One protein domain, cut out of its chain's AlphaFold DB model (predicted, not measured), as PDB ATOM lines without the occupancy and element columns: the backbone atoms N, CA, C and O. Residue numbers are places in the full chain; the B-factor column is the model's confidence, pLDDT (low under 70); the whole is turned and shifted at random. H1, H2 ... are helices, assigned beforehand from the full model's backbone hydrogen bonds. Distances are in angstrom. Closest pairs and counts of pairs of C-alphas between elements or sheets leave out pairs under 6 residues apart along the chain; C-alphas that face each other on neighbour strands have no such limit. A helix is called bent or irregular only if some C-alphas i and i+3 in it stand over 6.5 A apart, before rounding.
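Overview. This is residues 43 to 100 of the 100 residues of an uncharacterized protein of Bondarzewia mesenterica (UniProt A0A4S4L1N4). Three helices, H2, H3 and H4, make a small cluster at one end, and H1 reaches away from it as a long arm; H1 and H2, joined by residues 62 to 64, form a wide V. H3 folds back on H2 as a helical hairpin, and the short H4 packs on both, while the first printed residues fold back beside H1. The printed part has 58 residues, with four named helices in the order H1, H2, H3, H4 and no named strand; the class is all helix. The whole is loose, with a radius of gyration of the C-alphas of 14.9 A, and only just elongated, spanning 46 by 25 by 14 A.

Along the chain. H1 and H2 are the longest helices, with 13 residues each. H2 holds residues 65 to 77 and measures 18.4 A from first to last C-alpha, beginning at C-alpha 65 at (210.145, 163.223, 215.511). H1 holds residues 49 to 61, also 18.4 A long, and begins at C-alpha 49 at (189.014, 179.516, 218.240). H3 holds residues 81 to 88 and is 12.4 A long; it is irregular, with C-alphas 82 and 85 lying 7.2 A apart. H4 holds residues 92 to 98, is 9.9 A long and ends at C-alpha 98 at (211.347, 177.159, 200.307).

Arrangement. H2 touches H3 with residues 72 to 76 alone, and the closest C-alphas, those of Ile 76 and Met 87, are 6.4 A apart. This hairpin has a shallow tilt of 19 degrees, opposite ways. H2 also touches H4, the closest C-alphas being those of His 72 and Pro 92, 5.4 A apart, at a steep tilt of 49 degrees, the same way. H3 touches H4, with the C-alphas of Met 87 and Ile 95 closest at 6.2 A, opposite ways at a steep tilt of 67 degrees, only just short of about perpendicular. With 1 of these 3 pairs at a shallow tilt, the helix packing is mostly crossed, but only just. H1 is apart from H2, H3 and H4. In H1, H2 and H4 every O i to N i+4 pair is within hydrogen-bond range; in H3 0 of 4 are, beside 3 of 5 O i to N i+3 pairs.

Size, cuts and confidence. The two C-alphas farthest apart are those of Asp 48 and Glu 81, at 45.6 A. Residues 45 to 50 stand free, and so do residues 57 to 62, of which 57 to 61 belong to H1. The links H1 to H2, H2 to H3 and H3 to H4 are tight, and the printed part has no cut. Arg 100, the chain's last residue, is the one printed residue with a pLDDT under 70; the mean of the printed part is 92.2.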
ATOM      1  N   ASP A  43     191.306 174.374 208.494       84.69
ATOM      2  CA  ASP A  43     190.175 175.158 208.033       84.69
ATOM      3  C   ASP A  43     189.669 176.004 209.204       84.69
ATOM      4  O   ASP A  43     189.257 175.467 210.236       84.69
ATOM      5  N   THR A  44     189.775 177.318 209.047       88.38
ATOM      6  CA  THR A  44     189.366 178.320 210.029       88.38
ATOM      7  C   THR A  44     188.021 178.954 209.684       88.38
ATOM      8  O   THR A  44     187.491 179.714 210.494       88.38
ATOM      9  N   GLU A  45     187.452 178.668 208.509       90.62
ATOM     10  CA  GLU A  45     186.229 179.316 208.054       90.62
ATOM     11  C   GLU A  45     185.031 178.810 208.867       90.62
ATOM     12  O   GLU A  45     184.777 177.613 208.986       90.62
ATOM     13  N   GLY A  46     184.308 179.735 209.504       88.31
ATOM     14  CA  GLY A  46     183.138 179.406 210.322       88.31
ATOM     15  C   GLY A  46     183.426 178.626 211.615       88.31
ATOM     16  O   GLY A  46     182.474 178.245 212.297       88.31
ATOM     17  N   LYS A  47     184.697 178.399 211.984       90.00
ATOM     18  CA  LYS A  47     185.074 177.709 213.229       90.00
ATOM     19  C   LYS A  47     185.458 178.687 214.331       90.00
ATOM     20  O   LYS A  47     186.157 179.671 214.100       90.00
ATOM     21  N   ASP A  48     185.047 178.371 215.556       94.12
ATOM     22  CA  ASP A  48     185.530 179.083 216.735       94.12
ATOM     23  C   ASP A  48     187.007 178.773 217.032       94.12
ATOM     24  O   ASP A  48     187.612 177.835 216.498       94.12
ATOM     25  N   GLU A  49     187.597 179.597 217.900       91.38
ATOM     26  CA  GLU A  49     189.014 179.516 218.240       91.38
ATOM     27  C   GLU A  49     189.417 178.170 218.845       91.38
ATOM     28  O   GLU A  49     190.486 177.637 218.538       91.38
ATOM     29  N   ALA A  50     188.556 177.599 219.687       94.06
ATOM     30  CA  ALA A  50     188.812 176.317 220.323       94.06
ATOM     31  C   ALA A  50     188.849 175.182 219.288       94.06
ATOM     32  O   ALA A  50     189.732 174.323 219.342       94.06
ATOM     33  N   SER A  51     187.939 175.214 218.317       92.12
ATOM     34  CA  SER A  51     187.782 174.196 217.282       92.12
ATOM     35  C   SER A  51     188.967 174.164 216.321       92.12
ATOM     36  O   SER A  51     189.564 173.100 216.127       92.12
ATOM     37  N   TRP A  52     189.374 175.310 215.760       91.12
ATOM     38  CA  TRP A  52     190.519 175.314 214.840       91.12
ATOM     39  C   TRP A  52     191.840 175.034 215.573       91.12
ATOM     40  O   TRP A  52     192.716 174.359 215.027       91.12
ATOM     41  N   LYS A  53     191.985 175.445 216.844       92.44
ATOM     42  CA  LYS A  53     193.154 175.079 217.665       92.44
ATOM     43  C   LYS A  53     193.209 173.587 217.978       92.44
ATOM     44  O   LYS A  53     194.296 173.010 217.941       92.44
ATOM     45  N   ALA A  54     192.075 172.952 218.270       91.50
ATOM     46  CA  ALA A  54     192.020 171.508 218.487       91.50
ATOM     47  C   ALA A  54     192.422 170.739 217.218       91.50
ATOM     48  O   ALA A  54     193.227 169.808 217.291       91.50
ATOM     49  N   GLU A  55     191.944 171.170 216.047       90.69
ATOM     50  CA  GLU A  55     192.341 170.589 214.759       90.69
ATOM     51  C   GLU A  55     193.844 170.765 214.487       90.69
ATOM     52  O   GLU A  55     194.526 169.805 214.111       90.69
ATOM     53  N   LEU A  56     194.382 171.965 214.739       90.25
ATOM     54  CA  LEU A  56     195.813 172.242 214.633       90.25
ATOM     55  C   LEU A  56     196.629 171.296 215.522       90.25
ATOM     56  O   LEU A  56     197.592 170.689 215.054       90.25
ATOM     57  N   GLN A  57     196.230 171.128 216.785       90.44
ATOM     58  CA  GLN A  57     196.905 170.231 217.726       90.44
ATOM     59  C   GLN A  57     196.861 168.773 217.258       90.44
ATOM     60  O   GLN A  57     197.889 168.100 217.247       90.44
ATOM     61  N   MET A  58     195.712 168.284 216.782       87.81
ATOM     62  CA  MET A  58     195.611 166.924 216.239       87.81
ATOM     63  C   MET A  58     196.540 166.700 215.037       87.81
ATOM     64  O   MET A  58     197.106 165.615 214.885       87.81
ATOM     65  N   LYS A  59     196.728 167.714 214.184       87.00
ATOM     66  CA  LYS A  59     197.667 167.653 213.052       87.00
ATOM     67  C   LYS A  59     199.124 167.738 213.517       87.00
ATOM     68  O   LYS A  59     199.953 166.971 213.035       87.00
ATOM     69  N   MET A  60     199.423 168.570 214.516       87.75
ATOM     70  CA  MET A  60     200.740 168.640 215.165       87.75
ATOM     71  C   MET A  60     201.165 167.305 215.782       87.75
ATOM     72  O   MET A  60     202.307 166.893 215.597       87.75
ATOM     73  N   VAL A  61     200.257 166.578 216.439       87.88
ATOM     74  CA  VAL A  61     200.555 165.264 217.044       87.88
ATOM     75  C   VAL A  61     201.009 164.232 216.001       87.88
ATOM     76  O   VAL A  61     201.801 163.343 216.308       87.88
ATOM     77  N   LYS A  62     200.579 164.362 214.738       83.81
ATOM     78  CA  LYS A  62     201.032 163.482 213.647       83.81
ATOM     79  C   LYS A  62     202.483 163.747 213.228       83.81
ATOM     80  O   LYS A  62     203.080 162.882 212.588       83.81
ATOM     81  N   ARG A  63     203.067 164.891 213.602       92.94
ATOM     82  CA  ARG A  63     204.463 165.277 213.327       92.94
ATOM     83  C   ARG A  63     205.408 164.733 214.389       92.94
ATOM     84  O   ARG A  63     206.148 165.471 215.037       92.94
ATOM     85  N   THR A  64     205.383 163.419 214.576       92.81
ATOM     86  CA  THR A  64     206.336 162.772 215.475       92.81
ATOM     87  C   THR A  64     207.761 162.990 214.964       92.81
ATOM     88  O   THR A  64     207.993 163.065 213.755       92.81
ATOM     89  N   ALA A  65     208.735 163.061 215.877       93.44
ATOM     90  CA  ALA A  65     210.145 163.223 215.511       93.44
ATOM     91  C   ALA A  65     210.609 162.153 214.505       93.44
ATOM     92  O   ALA A  65     211.366 162.454 213.586       93.44
ATOM     93  N   GLN A  66     210.092 160.929 214.640       95.06
ATOM     94  CA  GLN A  66     210.343 159.841 213.702       95.06
ATOM     95  C   GLN A  66     209.814 160.154 212.295       95.06
ATOM     96  O   GLN A  66     210.591 160.128 211.347       95.06
ATOM     97  N   LYS A  67     208.530 160.512 212.145       94.94
ATOM     98  CA  LYS A  67     207.956 160.821 210.822       94.94
ATOM     99  C   LYS A  67     208.613 162.035 210.171       94.94
ATOM    100  O   LYS A  67     208.800 162.062 208.959       94.94
ATOM    101  N   MET A  68     208.992 163.026 210.976       96.25
ATOM    102  CA  MET A  68     209.763 164.186 210.525       96.25
ATOM    103  C   MET A  68     211.126 163.766 209.962       96.25
ATOM    104  O   MET A  68     211.498 164.203 208.876       96.25
ATOM    105  N   ALA A  69     211.847 162.891 210.670       96.75
ATOM    106  CA  ALA A  69     213.136 162.372 210.221       96.75
ATOM    107  C   ALA A  69     213.010 161.497 208.962       96.75
ATOM    108  O   ALA A  69     213.823 161.628 208.052       96.75
ATOM    109  N   GLU A  70     211.982 160.649 208.881       97.12
ATOM    110  CA  GLU A  70     211.698 159.809 207.711       97.12
ATOM    111  C   GLU A  70     211.379 160.656 206.470       97.12
ATOM    112  O   GLU A  70     211.966 160.440 205.410       97.12
ATOM    113  N   ALA A  71     210.510 161.663 206.604       96.75
ATOM    114  CA  ALA A  71     210.200 162.591 205.518       96.75
ATOM    115  C   ALA A  71     211.430 163.407 205.093       96.75
ATOM    116  O   ALA A  71     211.699 163.529 203.899       96.75
ATOM    117  N   HIS A  72     212.214 163.912 206.053       97.12
ATOM    118  CA  HIS A  72     213.462 164.634 205.772       97.12
ATOM    119  C   HIS A  72     214.458 163.765 204.998       97.12
ATOM    120  O   HIS A  72     215.023 164.212 204.001       97.12
ATOM    121  N   ALA A  73     214.640 162.514 205.424       96.94
ATOM    122  CA  ALA A  73     215.521 161.565 204.760       96.94
ATOM    123  C   ALA A  73     215.046 161.249 203.335       96.94
ATOM    124  O   ALA A  73     215.859 161.265 202.411       96.94
ATOM    125  N   GLU A  74     213.746 161.015 203.134       96.50
ATOM    126  CA  GLU A  74     213.208 160.761 201.795       96.50
ATOM    127  C   GLU A  74     213.434 161.965 200.870       96.50
ATOM    128  O   GLU A  74     213.874 161.778 199.738       96.50
ATOM    129  N   MET A  75     213.220 163.197 201.352       95.56
ATOM    130  CA  MET A  75     213.495 164.403 200.564       95.56
ATOM    131  C   MET A  75     214.975 164.494 200.172       95.56
ATOM    132  O   MET A  75     215.271 164.672 198.995       95.56
ATOM    133  N   ILE A  76     215.910 164.281 201.110       96.44
ATOM    134  CA  ILE A  76     217.359 164.288 200.826       96.44
ATOM    135  C   ILE A  76     217.730 163.259 199.748       96.44
ATOM    136  O   ILE A  76     218.526 163.544 198.854       96.44
ATOM    137  N   LEU A  77     217.153 162.058 199.800       95.69
ATOM    138  CA  LEU A  77     217.443 161.005 198.820       95.69
ATOM    139  C   LEU A  77     216.916 161.335 197.414       95.69
ATOM    140  O   LEU A  77     217.366 160.735 196.429       95.69
ATOM    141  N   ARG A  78     215.994 162.297 197.309       95.38
ATOM    142  CA  ARG A  78     215.352 162.725 196.064       95.38
ATOM    143  C   ARG A  78     215.888 164.035 195.504       95.38
ATOM    144  O   ARG A  78     215.315 164.524 194.539       95.38
ATOM    145  N   VAL A  79     217.008 164.557 195.995       95.12
ATOM    146  CA  VAL A  79     217.653 165.746 195.415       95.12
ATOM    147  C   VAL A  79     219.030 165.436 194.826       95.12
ATOM    148  O   VAL A  79     219.688 164.458 195.206       95.12
ATOM    149  N   GLU A  80     219.456 166.234 193.847       95.81
ATOM    150  CA  GLU A  80     220.846 166.251 193.391       95.81
ATOM    151  C   GLU A  80     221.757 166.930 194.421       95.81
ATOM    152  O   GLU A  80     221.304 167.699 195.270       95.81
ATOM    153  N   GLU A  81     223.060 166.652 194.353       94.56
ATOM    154  CA  GLU A  81     224.040 167.184 195.310       94.56
ATOM    155  C   GLU A  81     224.033 168.720 195.354       94.56
ATOM    156  O   GLU A  81     224.033 169.305 196.438       94.56
ATOM    157  N   GLY A  82     223.914 169.372 194.190       94.06
ATOM    158  CA  GLY A  82     223.827 170.832 194.080       94.06
ATOM    159  C   GLY A  82     222.618 171.450 194.795       94.06
ATOM    160  O   GLY A  82     222.660 172.619 195.165       94.06
ATOM    161  N   GLN A  83     221.578 170.658 195.070       94.50
ATOM    162  CA  GLN A  83     220.341 171.102 195.719       94.50
ATOM    163  C   GLN A  83     220.308 170.810 197.230       94.50
ATOM    164  O   GLN A  83     219.352 171.176 197.919       94.50
ATOM    165  N   LEU A  84     221.346 170.182 197.803       95.06
ATOM    166  CA  LEU A  84     221.399 169.871 199.241       95.06
ATOM    167  C   LEU A  84     221.364 171.119 200.137       95.06
ATOM    168  O   LEU A  84     220.994 171.028 201.311       95.06
ATOM    169  N   SER A  85     221.705 172.293 199.600       93.94
ATOM    170  CA  SER A  85     221.567 173.585 200.282       93.94
ATOM    171  C   SER A  85     220.132 173.844 200.765       93.94
ATOM    172  O   SER A  85     219.960 174.387 201.861       93.94
ATOM    173  N   HIS A  86     219.121 173.377 200.026       91.69
ATOM    174  CA  HIS A  86     217.704 173.489 200.386       91.69
ATOM    175  C   HIS A  86     217.292 172.537 201.522       91.69
ATOM    176  O   HIS A  86     216.320 172.792 202.227       91.69
ATOM    177  N   MET A  87     218.050 171.462 201.772       95.12
ATOM    178  CA  MET A  87     217.695 170.401 202.732       95.12
ATOM    179  C   MET A  87     218.218 170.640 204.161       95.12
ATOM    180  O   MET A  87     218.147 169.748 205.009       95.12
ATOM    181  N   ARG A  88     218.773 171.822 204.453       94.25
ATOM    182  CA  ARG A  88     219.433 172.126 205.742       94.25
ATOM    183  C   ARG A  88     218.475 172.192 206.932       94.25
ATOM    184  O   ARG A  88     218.877 171.913 208.061       94.25
ATOM    185  N   SER A  89     217.223 172.578 206.698       94.81
ATOM    186  CA  SER A  89     216.193 172.551 207.737       94.81
ATOM    187  C   SER A  89     215.887 171.106 208.132       94.81
ATOM    188  O   SER A  89     215.774 170.235 207.281       94.81
ATOM    189  N   ARG A  90     215.707 170.841 209.428       93.50
ATOM    190  CA  ARG A  90     215.187 169.548 209.913       93.50
ATOM    191  C   ARG A  90     213.672 169.429 209.797       93.50
ATOM    192  O   ARG A  90     213.136 168.350 210.012       93.50
ATOM    193  N   ASP A  91     212.994 170.533 209.503       93.94
ATOM    194  CA  ASP A  91     211.556 170.574 209.281       93.94
ATOM    195  C   ASP A  91     211.251 170.426 207.780       93.94
ATOM    196  O   ASP A  91     211.548 171.364 207.026       93.94
ATOM    197  N   PRO A  92     210.659 169.294 207.344       95.06
ATOM    198  CA  PRO A  92     210.284 169.057 205.953       95.06
ATOM    199  C   PRO A  92     209.302 170.092 205.394       95.06
ATOM    200  O   PRO A  92     209.417 170.466 204.230       95.06
ATOM    201  N   MET A  93     208.395 170.633 206.217       93.88
ATOM    202  CA  MET A  93     207.450 171.666 205.778       93.88
ATOM    203  C   MET A  93     208.180 172.960 205.403       93.88
ATOM    204  O   MET A  93     207.864 173.581 204.391       93.88
ATOM    205  N   LYS A  94     209.191 173.356 206.187       93.44
ATOM    206  CA  LYS A  94     210.015 174.533 205.865       93.44
ATOM    207  C   LYS A  94     210.816 174.329 204.586       93.44
ATOM    208  O   LYS A  94     210.934 175.265 203.804       93.44
ATOM    209  N   ILE A  95     211.350 173.121 204.377       93.88
ATOM    210  CA  ILE A  95     212.035 172.784 203.125       93.88
ATOM    211  C   ILE A  95     211.057 172.942 201.961       93.88
ATOM    212  O   ILE A  95     211.343 173.691 201.034       93.88
ATOM    213  N   TRP A  96     209.888 172.304 202.041       92.50
ATOM    214  CA  TRP A  96     208.863 172.345 200.997       92.50
ATOM    215  C   TRP A  96     208.440 173.765 200.627       92.50
ATOM    216  O   TRP A  96     208.388 174.107 199.450       92.50
ATOM    217  N   GLY A  97     208.198 174.609 201.632       90.12
ATOM    218  CA  GLY A  97     207.827 176.007 201.425       90.12
ATOM    219  C   GLY A  97     208.932 176.864 200.802       90.12
ATOM    220  O   GLY A  97     208.619 177.891 200.218       90.12
ATOM    221  N   SER A  98     210.201 176.453 200.905       88.19
ATOM    222  CA  SER A  98     211.347 177.159 200.307       88.19
ATOM    223  C   SER A  98     211.678 176.731 198.874       88.19
ATOM    224  O   SER A  98     212.531 177.349 198.244       88.19
ATOM    225  N   LEU A  99     211.051 175.655 198.388       83.75
ATOM    226  CA  LEU A  99     211.220 175.130 197.028       83.75
ATOM    227  C   LEU A  99     210.168 175.677 196.045       83.75
ATOM    228  O   LEU A  99     210.204 175.321 194.870       83.75
ATOM    229  N   ARG A 100     209.215 176.476 196.540       64.00
ATOM    230  CA  ARG A 100     208.129 177.104 195.777       64.00
ATOM    231  C   ARG A 100     208.406 178.576 195.513       64.00
ATOM    232  O   ARG A 100     209.020 179.221 196.391       64.00
TER     233      ARG A 100